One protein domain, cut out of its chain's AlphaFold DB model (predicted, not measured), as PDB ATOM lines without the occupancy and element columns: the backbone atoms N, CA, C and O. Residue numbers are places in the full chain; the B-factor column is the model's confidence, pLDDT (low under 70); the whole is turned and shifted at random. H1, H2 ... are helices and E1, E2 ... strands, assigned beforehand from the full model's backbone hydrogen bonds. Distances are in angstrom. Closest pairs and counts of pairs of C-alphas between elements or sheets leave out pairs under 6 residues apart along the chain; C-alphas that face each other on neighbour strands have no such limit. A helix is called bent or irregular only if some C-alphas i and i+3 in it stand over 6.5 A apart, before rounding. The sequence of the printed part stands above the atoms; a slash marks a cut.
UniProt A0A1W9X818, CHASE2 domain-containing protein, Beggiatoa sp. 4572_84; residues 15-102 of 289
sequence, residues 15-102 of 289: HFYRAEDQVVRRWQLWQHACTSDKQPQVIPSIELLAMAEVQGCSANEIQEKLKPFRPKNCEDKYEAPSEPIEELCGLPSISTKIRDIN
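What this domain is: This is residues 15 to 102 of the 289 residues of the protein "CHASE2 domain-containing protein" of Beggiatoa sp. 4572_84 (UniProt A0A1W9X818). Three separate two-strand hairpins and a helical hairpin make this domain: helix H2 lies between the hairpins E3-E4 and E5-E6 and meets both, through E4 with E3 and through E5, helix H1 packs on the end of H2 where H2 begins, its Leu 49 nearest to Ala 59, and the hairpin E1-E2 is set off as a small arm. A long loop, residues 70 to 84, swings out from the end of H2 before the chain comes back to E5. The printed part has 88 residues, with two named helices and six named strands in the order E1, E2, E3, E4, H1, H2, E5, E6. Each of the three sheets has two antiparallel strands, E1 - E2, E3 - E4 and E5 - E6, and the class is mixed, helices and strands. The whole is compact, with a radius of gyration of the C-alphas of 13.4 A, and the C-alphas span 35 by 35 by 23 A.

How they stand to each other: E3, residues 30 to 34, and E4, residues 40 to 44, form an antiparallel hairpin, with 150 degrees between their directions. N 31 and O 43 are within hydrogen-bond range at 2.8 A, and so are N 33 and O 41 at 2.9 A. H2, residues 59 to 69, has 8 pairs of C-alphas within 8 A of E4, the closest being those of Val 42 and Phe 69, 6.6 A apart. With E3 it has 2 such pairs, the closest those of His 32 and Phe 69 at 7.2 A. H1, residues 46 to 54, touches H2, closest at the C-alphas of Leu 49 and Ala 59, 6.7 A apart. The two form a helical hairpin at a steep tilt of 43 degrees, opposite ways. E5, residues 85 to 88, comes closest to H2 at the C-alphas of Ile 62 and Leu 88, 7.0 A apart. E5 and E6, residues 91 to 94, form an antiparallel hairpin at 154 degrees, with N 94 and O 85 within hydrogen-bond range at 2.9 A. E6 and H2 are apart, and H1 and E5 are only just apart, their closest C-alphas at 8.4 A. E1, residues 16 to 18, and E2, residues 24 to 27, form an antiparallel hairpin at 140 degrees, with N 17 and O 26 within hydrogen-bond range at 3.0 A. E2 runs on into E3 across a break of 2 residues, at 79 degrees, and the two strands are apart. Every O i to N i+4 pair is within hydrogen-bond range in H1, and 5 of 7 are in H2.

Where its parts are: E3 is 13.2 A long and E4 is 13.7 A. H2, 15.6 A, is irregular: C-alphas 65 and 68 are 7.2 A apart. H1 is 12.3 A long. E1 measures 6.4 A, E2 8.1 A, E5 6.9 A and E6 7.6 A. E1 begins at C-alpha 16, (43.602, 45.801, 33.401); H2 begins at C-alpha 59, (48.913, 35.925, 50.088); E6 ends at C-alpha 94, (42.268, 51.532, 48.095).

The domain as a whole: The two C-alphas farthest apart are those of Asp 21 and Gly 56, 36.7 A. The printed part, residues 15 to 102, has no cut. The link from H2 to E5 is long, with 15 residues, and their C-alphas lie 9 to 19 A from the mean of the C-alphas; the other links between named elements are tight. The mean pLDDT of the printed part is 88.6, and no printed residue is under 70.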
ATOM      1  N   HIS A  15      44.610  41.193  34.602       92.38
ATOM      2  CA  HIS A  15      43.622  42.036  33.936       92.38
ATOM      3  C   HIS A  15      43.809  43.512  34.284       92.38
ATOM      4  O   HIS A  15      44.037  43.887  35.431       92.38
ATOM      5  N   PHE A  16      43.599  44.352  33.275       93.50
ATOM      6  CA  PHE A  16      43.602  45.801  33.401       93.50
ATOM      7  C   PHE A  16      42.301  46.387  32.871       93.50
ATOM      8  O   PHE A  16      41.676  45.842  31.956       93.50
ATOM      9  N   TYR A  17      41.932  47.556  33.387       91.44
ATOM     10  CA  TYR A  17      40.838  48.322  32.812       91.44
ATOM     11  C   TYR A  17      41.331  49.129  31.613       91.44
ATOM     12  O   TYR A  17      42.245  49.956  31.711       91.44
ATOM     13  N   ARG A  18      40.661  48.931  30.477       88.81
ATOM     14  CA  ARG A  18      40.784  49.810  29.314       88.81
ATOM     15  C   ARG A  18      39.880  51.017  29.508       88.81
ATOM     16  O   ARG A  18      38.716  50.877  29.885       88.81
ATOM     17  N   ALA A  19      40.426  52.204  29.276       87.25
ATOM     18  CA  ALA A  19      39.622  53.414  29.213       87.25
ATOM     19  C   ALA A  19      38.760  53.430  27.935       87.25
ATOM     20  O   ALA A  19      38.877  52.560  27.070       87.25
ATOM     21  N   GLU A  20      37.869  54.416  27.819       88.44
ATOM     22  CA  GLU A  20      36.972  54.566  26.659       88.44
ATOM     23  C   GLU A  20      37.757  54.711  25.339       88.44
ATOM     24  O   GLU A  20      37.308  54.241  24.297       88.44
ATOM     25  N   ASP A  21      38.975  55.258  25.405       90.62
ATOM     26  CA  ASP A  21      39.929  55.381  24.297       90.62
ATOM     27  C   ASP A  21      40.788  54.121  24.060       90.62
ATOM     28  O   ASP A  21      41.777  54.180  23.338       90.62
ATOM     29  N   GLN A  22      40.430  52.981  24.664       92.00
ATOM     30  CA  GLN A  22      41.170  51.708  24.627       92.00
ATOM     31  C   GLN A  22      42.569  51.741  25.257       92.00
ATOM     32  O   GLN A  22      43.258  50.720  25.261       92.00
ATOM     33  N   VAL A  23      42.984  52.866  25.843       94.06
ATOM     34  CA  VAL A  23      44.301  52.979  26.467       94.06
ATOM     35  C   VAL A  23      44.273  52.351  27.859       94.06
ATOM     36  O   VAL A  23      43.405  52.643  28.691       94.06
ATOM     37  N   VAL A  24      45.252  51.493  28.134       94.69
ATOM     38  CA  VAL A  24      45.440  50.856  29.435       94.69
ATOM     39  C   VAL A  24      46.100  51.860  30.370       94.69
ATOM     40  O   VAL A  24      47.292  52.144  30.270       94.69
ATOM     41  N   ARG A  25      45.318  52.443  31.281       92.69
ATOM     42  CA  ARG A  25      45.818  53.423  32.269       92.69
ATOM     43  C   ARG A  25      45.444  53.091  33.705       92.69
ATOM     44  O   ARG A  25      45.747  53.876  34.598       92.69
ATOM     45  N   ARG A  26      44.717  51.996  33.917       92.50
ATOM     46  CA  ARG A  26      44.099  51.671  35.198       92.50
ATOM     47  C   ARG A  26      44.311  50.205  35.528       92.50
ATOM     48  O   ARG A  26      43.996  49.342  34.708       92.50
ATOM     49  N   TRP A  27      44.819  49.939  36.722       91.62
ATOM     50  CA  TRP A  27      44.913  48.579  37.234       91.62
ATOM     51  C   TRP A  27      43.555  48.097  37.735       91.62
ATOM     52  O   TRP A  27      42.693  48.885  38.128       91.62
ATOM     53  N   GLN A  28      43.382  46.781  37.743       91.50
ATOM     54  CA  GLN A  28      42.294  46.115  38.437       91.50
ATOM     55  C   GLN A  28      42.915  45.272  39.554       91.50
ATOM     56  O   GLN A  28      43.288  44.127  39.330       91.50
ATOM     57  N   LEU A  29      43.041  45.844  40.758       91.94
ATOM     58  CA  LEU A  29      43.832  45.230  41.836       91.94
ATOM     59  C   LEU A  29      43.268  43.898  42.352       91.94
ATOM     60  O   LEU A  29      43.996  43.124  42.975       91.94
ATOM     61  N   TRP A  30      41.999  43.610  42.063       92.62
ATOM     62  CA  TRP A  30      41.373  42.311  42.270       92.62
ATOM     63  C   TRP A  30      40.272  42.061  41.239       92.62
ATOM     64  O   TRP A  30      39.635  42.976  40.708       92.62
ATOM     65  N   GLN A  31      39.993  40.790  40.995       91.81
ATOM     66  CA  GLN A  31      38.956  40.346  40.080       91.81
ATOM     67  C   GLN A  31      38.043  39.345  40.776       91.81
ATOM     68  O   GLN A  31      38.504  38.401  41.410       91.81
ATOM     69  N   HIS A  32      36.734  39.536  40.640       91.12
ATOM     70  CA  HIS A  32      35.788  38.490  40.994       91.12
ATOM     71  C   HIS A  32      35.838  37.398  39.923       91.12
ATOM     72  O   HIS A  32      35.902  37.680  38.727       91.12
ATOM     73  N   ALA A  33      35.811  36.147  40.346       91.69
ATOM     74  CA  ALA A  33      35.799  35.009  39.449       91.69
ATOM     75  C   ALA A  33      34.929  33.904  40.036       91.69
ATOM     76  O   ALA A  33      34.506  33.956  41.191       91.69
ATOM     77  N   CYS A  34      34.695  32.877  39.233       90.94
ATOM     78  CA  CYS A  34      34.002  31.678  39.659       90.94
ATOM     79  C   CYS A  34      34.850  30.463  39.336       90.94
ATOM     80  O   CYS A  34      35.483  30.394  38.279       90.94
ATOM     81  N   THR A  35      34.892  29.512  40.263       89.69
ATOM     82  CA  THR A  35      35.498  28.213  39.986       89.69
ATOM     83  C   THR A  35      34.618  27.419  39.020       89.69
ATOM     84  O   THR A  35      33.455  27.753  38.784       89.69
ATOM     85  N   SER A  36      35.163  26.325  38.485       88.25
ATOM     86  CA  SER A  36      34.413  25.367  37.663       88.25
ATOM     87  C   SER A  36      33.168  24.822  38.377       88.25
ATOM     88  O   SER A  36      32.162  24.563  37.727       88.25
ATOM     89  N   ASP A  37      33.198  24.750  39.711       91.62
ATOM     90  CA  ASP A  37      32.091  24.292  40.561       91.62
ATOM     91  C   ASP A  37      31.108  25.419  40.932       91.62
ATOM     92  O   ASP A  37      30.379  25.316  41.919       91.62
ATOM     93  N   LYS A  38      31.121  26.533  40.182       90.44
ATOM     94  CA  LYS A  38      30.336  27.753  40.444       90.44
ATOM     95  C   LYS A  38      30.543  28.337  41.848       90.44
ATOM     96  O   LYS A  38      29.655  29.008  42.377       90.44
ATOM     97  N   GLN A  39      31.705  28.118  42.465       92.25
ATOM     98  CA  GLN A  39      32.016  28.770  43.735       92.25
ATOM     99  C   GLN A  39      32.542  30.179  43.464       92.25
ATOM    100  O   GLN A  39      33.544  30.322  42.754       92.25
ATOM    101  N   PRO A  40      31.896  31.224  44.013       92.62
ATOM    102  CA  PRO A  40      32.376  32.580  43.843       92.62
ATOM    103  C   PRO A  40      33.703  32.756  44.576       92.62
ATOM    104  O   PRO A  40      33.869  32.263  45.691       92.62
ATOM    105  N   GLN A  41      34.633  33.480  43.972       93.31
ATOM    106  CA  GLN A  41      35.949  33.764  44.530       93.31
ATOM    107  C   GLN A  41      36.425  35.156  44.112       93.31
ATOM    108  O   GLN A  41      35.871  35.783  43.206       93.31
ATOM    109  N   VAL A  42      37.466  35.632  44.782       93.00
ATOM    110  CA  VAL A  42      38.185  36.853  44.435       93.00
ATOM    111  C   VAL A  42      39.646  36.486  44.200       93.00
ATOM    112  O   VAL A  42      40.214  35.663  44.913       93.00
ATOM    113  N   ILE A  43      40.226  37.035  43.142       93.88
ATOM    114  CA  ILE A  43      41.600  36.775  42.729       93.88
ATOM    115  C   ILE A  43      42.345  38.107  42.811       93.88
ATOM    116  O   ILE A  43      41.922  39.059  42.146       93.88
ATOM    117  N   PRO A  44      43.420  38.213  43.607       94.50
ATOM    118  CA  PRO A  44      44.253  39.405  43.622       94.50
ATOM    119  C   PRO A  44      44.978  39.568  42.283       94.50
ATOM    120  O   PRO A  44      45.243  38.602  41.566       94.50
ATOM    121  N   SER A  45      45.298  40.806  41.940       94.94
ATOM    122  CA  SER A  45      46.146  41.119  40.793       94.94
ATOM    123  C   SER A  45      47.608  40.740  41.035       94.94
ATOM    124  O   SER A  45      48.039  40.576  42.181       94.94
ATOM    125  N   ILE A  46      48.375  40.602  39.955       94.81
ATOM    126  CA  ILE A  46      49.808  40.308  40.036       94.81
ATOM    127  C   ILE A  46      50.578  41.457  40.694       94.81
ATOM    128  O   ILE A  46      51.502  41.210  41.459       94.81
ATOM    129  N   GLU A  47      50.152  42.698  40.469       94.38
ATOM    130  CA  GLU A  47      50.724  43.896  41.079       94.38
ATOM    131  C   GLU A  47      50.560  43.867  42.589       94.38
ATOM    132  O   GLU A  47      51.509  44.122  43.329       94.38
ATOM    133  N   LEU A  48      49.354  43.523  43.041       93.06
ATOM    134  CA  LEU A  48      49.033  43.472  44.457       93.06
ATOM    135  C   LEU A  48      49.817  42.367  45.174       93.06
ATOM    136  O   LEU A  48      50.309  42.595  46.276       93.06
ATOM    137  N   LEU A  49      49.961  41.195  44.547       93.44
ATOM    138  CA  LEU A  49      50.749  40.096  45.110       93.44
ATOM    139  C   LEU A  49      52.248  40.396  45.113       93.44
ATOM    140  O   LEU A  49      52.905  40.158  46.120       93.44
ATOM    141  N   ALA A  50      52.785  40.957  44.026       93.12
ATOM    142  CA  ALA A  50      54.190  41.350  43.960       93.12
ATOM    143  C   ALA A  50      54.520  42.413  45.016       93.12
ATOM    144  O   ALA A  50      55.535  42.314  45.700       93.12
ATOM    145  N   MET A  51      53.638  43.402  45.184       92.38
ATOM    146  CA  MET A  51      53.763  44.412  46.229       92.38
ATOM    147  C   MET A  51      53.748  43.777  47.620       92.38
ATOM    148  O   MET A  51      54.637  44.050  48.421       92.38
ATOM    149  N   ALA A  52      52.782  42.899  47.891       91.50
ATOM    150  CA  ALA A  52      52.665  42.244  49.186       91.50
ATOM    151  C   ALA A  52      53.895  41.400  49.526       91.50
ATOM    152  O   ALA A  52      54.391  41.502  50.643       91.50
ATOM    153  N   GLU A  53      54.433  40.648  48.565       90.50
ATOM    154  CA  GLU A  53      55.656  39.863  48.751       90.50
ATOM    155  C   GLU A  53      56.848  40.761  49.120       90.50
ATOM    156  O   GLU A  53      57.564  40.483  50.081       90.50
ATOM    157  N   VAL A  54      57.023  41.889  48.420       90.81
ATOM    158  CA  VAL A  54      58.079  42.874  48.726       90.81
ATOM    159  C   VAL A  54      57.903  43.482  50.120       90.81
ATOM    160  O   VAL A  54      58.892  43.748  50.802       90.81
ATOM    161  N   GLN A  55      56.661  43.685  50.561       90.62
ATOM    162  CA  GLN A  55      56.344  44.222  51.888       90.62
ATOM    163  C   GLN A  55      56.273  43.150  52.994       90.62
ATOM    164  O   GLN A  55      55.995  43.480  54.145       90.62
ATOM    165  N   GLY A  56      56.540  41.875  52.680       89.94
ATOM    166  CA  GLY A  56      56.503  40.772  53.648       89.94
ATOM    167  C   GLY A  56      55.094  40.362  54.094       89.94
ATOM    168  O   GLY A  56      54.938  39.764  55.158       89.94
ATOM    169  N   CYS A  57      54.073  40.686  53.305       90.25
ATOM    170  CA  CYS A  57      52.678  40.339  53.548       90.25
ATOM    171  C   CYS A  57      52.305  39.035  52.834       90.25
ATOM    172  O   CYS A  57      52.616  38.830  51.661       90.25
ATOM    173  N   SER A  58      51.603  38.145  53.531       89.44
ATOM    174  CA  SER A  58      51.239  36.842  52.984       89.44
ATOM    175  C   SER A  58      50.060  36.930  52.009       89.44
ATOM    176  O   SER A  58      49.112  37.699  52.187       89.44
ATOM    177  N   ALA A  59      50.045  36.045  51.009       88.69
ATOM    178  CA  ALA A  59      48.913  35.925  50.088       88.69
ATOM    179  C   ALA A  59      47.581  35.639  50.811       88.69
ATOM    180  O   ALA A  59      46.522  36.072  50.356       88.69
ATOM    181  N   ASN A  60      47.625  34.946  51.953       89.31
ATOM    182  CA  ASN A  60      46.442  34.682  52.769       89.31
ATOM    183  C   ASN A  60      45.878  35.969  53.381       89.31
ATOM    184  O   ASN A  60      44.669  36.164  53.336       89.31
ATOM    185  N   GLU A  61      46.721  36.869  53.891       90.44
ATOM    186  CA  GLU A  61      46.271  38.161  54.430       90.44
ATOM    187  C   GLU A  61      45.588  39.012  53.359       90.44
ATOM    188  O   GLU A  61      44.527  39.590  53.612       90.44
ATOM    189  N   ILE A  62      46.133  39.025  52.138       91.62
ATOM    190  CA  ILE A  62      45.486  39.692  51.003       91.62
ATOM    191  C   ILE A  62      44.120  39.068  50.728       91.62
ATOM    192  O   ILE A  62      43.126  39.781  50.599       91.62
ATOM    193  N   GLN A  63      44.050  37.739  50.656       91.19
ATOM    194  CA  GLN A  63      42.798  37.041  50.380       91.19
ATOM    195  C   GLN A  63      41.741  37.305  51.456       91.19
ATOM    196  O   GLN A  63      40.585  37.559  51.121       91.19
ATOM    197  N   GLU A  64      42.127  37.321  52.735       91.62
ATOM    198  CA  GLU A  64      41.247  37.683  53.849       91.62
ATOM    199  C   GLU A  64      40.687  39.102  53.693       91.62
ATOM    200  O   GLU A  64      39.478  39.305  53.817       91.62
ATOM    201  N   LYS A  65      41.538  40.075  53.348       91.62
ATOM    202  CA  LYS A  65      41.124  41.466  53.111       91.62
ATOM    203  C   LYS A  65      40.246  41.626  51.869       91.62
ATOM    204  O   LYS A  65      39.401  42.517  51.836       91.62
ATOM    205  N   LEU A  66      40.407  40.757  50.872       91.94
ATOM    206  CA  LEU A  66      39.597  40.760  49.655       91.94
ATOM    207  C   LEU A  66      38.268  39.999  49.798       91.94
ATOM    208  O   LEU A  66      37.392  40.170  48.949       91.94
ATOM    209  N   LYS A  67      38.049  39.215  50.864       91.75
ATOM    210  CA  LYS A  67      36.789  38.472  51.087       91.75
ATOM    211  C   LYS A  67      35.507  39.298  50.913       91.75
ATOM    212  O   LYS A  67      34.582  38.762  50.300       91.75
ATOM    213  N   PRO A  68      35.411  40.563  51.376       91.44
ATOM    214  CA  PRO A  68      34.212  41.382  51.177       91.44
ATOM    215  C   PRO A  68      33.862  41.614  49.699       91.44
ATOM    216  O   PRO A  68      32.707  41.864  49.372       91.44
ATOM    217  N   PHE A  69      34.841  41.493  48.799       90.88
ATOM    218  CA  PHE A  69      34.681  41.663  47.355       90.88
ATOM    219  C   PHE A  69      34.262  40.384  46.634       90.88
ATOM    220  O   PHE A  69      34.043  40.415  45.422       90.88
ATOM    221  N   ARG A  70      34.129  39.261  47.343       91.81
ATOM    222  CA  ARG A  70      33.634  38.012  46.767       91.81
ATOM    223  C   ARG A  70      32.166  38.184  46.332       91.81
ATOM    224  O   ARG A  70      31.348  38.633  47.136       91.81
ATOM    225  N   PRO A  71      31.796  37.812  45.093       90.94
ATOM    226  CA  PRO A  71      30.407  37.895  44.657       90.94
ATOM    227  C   PRO A  71      29.523  36.927  45.461       90.94
ATOM    228  O   PRO A  71      29.981  35.871  45.899       90.94
ATOM    229  N   LYS A  72      28.241  37.270  45.652       90.94
ATOM    230  CA  LYS A  72      27.288  36.406  46.378       90.94
ATOM    231  C   LYS A  72      27.058  35.077  45.657       90.94
ATOM    232  O   LYS A  72      26.945  34.035  46.298       90.94
ATOM    233  N   ASN A  73      26.997  35.120  44.331       92.25
ATOM    234  CA  ASN A  73      26.861  33.966  43.454       92.25
ATOM    235  C   ASN A  73      27.531  34.264  42.100       92.25
ATOM    236  O   ASN A  73      28.068  35.348  41.886       92.25
ATOM    237  N   CYS A  74      27.528  33.277  41.210       89.19
ATOM    238  CA  CYS A  74      28.182  33.348  39.902       89.19
ATOM    239  C   CYS A  74      27.258  33.754  38.748       89.19
ATOM    240  O   CYS A  74      27.699  33.767  37.603       89.19
ATOM    241  N   GLU A  75      25.981  34.010  39.031       87.69
ATOM    242  CA  GLU A  75      24.943  34.203  38.011       87.69
ATOM    243  C   GLU A  75      24.436  35.648  37.986       87.69
ATOM    244  O   GLU A  75      24.123  36.174  36.917       87.69
ATOM    245  N   ASP A  76      24.428  36.318  39.138       85.06
ATOM    246  CA  ASP A  76      24.008  37.705  39.247       85.06
ATOM    247  C   ASP A  76      25.094  38.670  38.774       85.06
ATOM    248  O   ASP A  76      26.303  38.423  38.848       85.06
ATOM    249  N   LYS A  77      24.642  39.848  38.341       85.75
ATOM    250  CA  LYS A  77      25.533  40.967  38.069       85.75
ATOM    251  C   LYS A  77      26.239  41.360  39.367       85.75
ATOM    252  O   LYS A  77      25.601  41.775  40.330       85.75
ATOM    253  N   TYR A  78      27.562  41.248  39.376       84.75
ATOM    254  CA  TYR A  78      28.365  41.648  40.522       84.75
ATOM    255  C   TYR A  78      28.299  43.164  40.743       84.75
ATOM    256  O   TYR A  78      28.624  43.952  39.850       84.75
ATOM    257  N   GLU A  79      27.931  43.555  41.959       83.06
ATOM    258  CA  GLU A  79      28.041  44.922  42.454       83.06
ATOM    259  C   GLU A  79      29.157  44.967  43.495       83.06
ATOM    260  O   GLU A  79      29.085  44.312  44.537       83.06
ATOM    261  N   ALA A  80      30.222  45.708  43.185       79.88
ATOM    262  CA  ALA A  80      31.345  45.856  44.099       79.88
ATOM    263  C   ALA A  80      30.919  46.657  45.344       79.88
ATOM    264  O   ALA A  80      30.222  47.667  45.196       79.88
ATOM    265  N   PRO A  81      31.378  46.270  46.549       83.88
ATOM    266  CA  PRO A  81      31.261  47.106  47.736       83.88
ATOM    267  C   PRO A  81      31.771  48.526  47.469       83.88
ATOM    268  O   PRO A  81      32.818  48.723  46.847       83.88
ATOM    269  N   SER A  82      31.032  49.531  47.935       81.19
ATOM    270  CA  SER A  82      31.402  50.945  47.792       81.19
ATOM    271  C   SER A  82      32.438  51.405  48.820       81.19
ATOM    272  O   SER A  82      33.014  52.482  48.658       81.19
ATOM    273  N   GLU A  83      32.655  50.610  49.868       84.25
ATOM    274  CA  GLU A  83      33.576  50.916  50.957       84.25
ATOM    275  C   GLU A  83      35.030  50.674  50.532       84.25
ATOM    276  O   GLU A  83      35.330  49.626  49.955       84.25
ATOM    277  N   PRO A  84      35.941  51.627  50.790       83.69
ATOM    278  CA  PRO A  84      37.354  51.449  50.496       83.69
ATOM    279  C   PRO A  84      37.972  50.384  51.405       83.69
ATOM    280  O   PRO A  84      37.556  50.193  52.545       83.69
ATOM    281  N   ILE A  85      39.027  49.734  50.923       83.75
ATOM    282  CA  ILE A  85      39.865  48.876  51.767       83.75
ATOM    283  C   ILE A  85      40.747  49.809  52.592       83.75
ATOM    284  O   ILE A  85      41.537  50.517  51.986       83.75
ATOM    285  N   GLU A  86      40.604  49.864  53.920       79.75
ATOM    286  CA  GLU A  86      41.270  50.879  54.764       79.75
ATOM    287  C   GLU A  86      42.804  50.781  54.762       79.75
ATOM    288  O   GLU A  86      43.480  51.802  54.649       79.75
ATOM    289  N   GLU A  87      43.346  49.566  54.818       84.81
ATOM    290  CA  GLU A  87      44.784  49.305  54.749       84.81
ATOM    291  C   GLU A  87      45.028  47.873  54.267       84.81
ATOM    292  O   GLU A  87      44.394  46.919  54.750       84.81
ATOM    293  N   LEU A  88      45.939  47.726  53.305       85.81
ATOM    294  CA  LEU A  88      46.276  46.442  52.699       85.81
ATOM    295  C   LEU A  88      47.788  46.295  52.580       85.81
ATOM    296  O   LEU A  88      48.374  46.790  51.624       85.81
ATOM    297  N   CYS A  89      48.400  45.587  53.533       85.06
ATOM    298  CA  CYS A  89      49.835  45.297  53.518       85.06
ATOM    299  C   CYS A  89      50.666  46.578  53.319       85.06
ATOM    300  O   CYS A  89      51.351  46.682  52.314       85.06
ATOM    301  N   GLY A  90      50.499  47.595  54.173       81.62
ATOM    302  CA  GLY A  90      51.198  48.883  54.049       81.62
ATOM    303  C   GLY A  90      50.717  49.798  52.913       81.62
ATOM    304  O   GLY A  90      51.102  50.967  52.875       81.62
ATOM    305  N   LEU A  91      49.830  49.334  52.019       83.44
ATOM    306  CA  LEU A  91      49.139  50.231  51.097       83.44
ATOM    307  C   LEU A  91      48.036  51.011  51.827       83.44
ATOM    308  O   LEU A  91      47.150  50.396  52.437       83.44
ATOM    309  N   PRO A  92      48.031  52.352  51.708       78.94
ATOM    310  CA  PRO A  92      46.945  53.184  52.197       78.94
ATOM    311  C   PRO A  92      45.654  52.913  51.420       78.94
ATOM    312  O   PRO A  92      45.654  52.307  50.350       78.94
ATOM    313  N   SER A  93      44.539  53.425  51.938       82.94
ATOM    314  CA  SER A  93      43.210  52.956  51.546       82.94
ATOM    315  C   SER A  93      42.921  52.895  50.037       82.94
ATOM    316  O   SER A  93      43.037  53.892  49.320       82.94
ATOM    317  N   ILE A  94      42.500  51.738  49.531       81.94
ATOM    318  CA  ILE A  94      42.268  51.532  48.095       81.94
ATOM    319  C   ILE A  94      40.784  51.735  47.788       81.94
ATOM    320  O   ILE A  94      39.919  51.062  48.351       81.94
ATOM    321  N   SER A  95      40.481  52.648  46.863       81.69
ATOM    322  CA  SER A  95      39.109  52.864  46.398       81.69
ATOM    323  C   SER A  95      38.650  51.747  45.478       81.69
ATOM    324  O   SER A  95      39.374  51.263  44.606       81.69
ATOM    325  N   THR A  96      37.387  51.391  45.642       80.56
ATOM    326  CA  THR A  96      36.704  50.351  44.875       80.56
ATOM    327  C   THR A  96      36.049  50.904  43.609       80.56
ATOM    328  O   THR A  96      35.570  50.152  42.759       80.56
ATOM    329  N   LYS A  97      36.044  52.234  43.441       81.75
ATOM    330  CA  LYS A  97      35.422  52.911  42.302       81.75
ATOM    331  C   LYS A  97      36.341  52.863  41.082       81.75
ATOM    332  O   LYS A  97      37.331  53.581  41.012       81.75
ATOM    333  N   ILE A  98      35.919  52.119  40.058       72.75
ATOM    334  CA  ILE A  98      36.668  51.870  38.805       72.75
ATOM    335  C   ILE A  98      37.183  53.157  38.115       72.75
ATOM    336  O   ILE A  98      38.212  53.181  37.439       72.75
ATOM    337  N   ARG A  99      36.447  54.266  38.261       75.62
ATOM    338  CA  ARG A  99      36.754  55.552  37.608       75.62
ATOM    339  C   ARG A  99      37.618  56.490  38.446       75.62
ATOM    340  O   ARG A  99      38.015  57.545  37.945       75.62
ATOM    341  N   ASP A 100      37.946  56.106  39.669       79.50
ATOM    342  CA  ASP A 100      38.642  56.958  40.621       79.50
ATOM    343  C   ASP A 100      40.126  57.134  40.264       79.50
ATOM    344  O   ASP A 100      40.715  56.329  39.538       79.50
ATOM    345  N   ILE A 101      40.720  58.253  40.665       79.69
ATOM    346  CA  ILE A 101      42.072  58.634  40.232       79.69
ATOM    347  C   ILE A 101      43.155  57.726  40.826       79.69
ATOM    348  O   ILE A 101      44.152  57.445  40.168       79.69
ATOM    349  N   ASN A 102      42.898  57.196  42.018       81.25
ATOM    350  CA  ASN A 102      43.750  56.253  42.744       81.25
ATOM    351  C   ASN A 102      43.918  54.888  42.063       81.25
ATOM    352  O   ASN A 102      44.775  54.117  42.480       81.25
TER     353      ASN A 102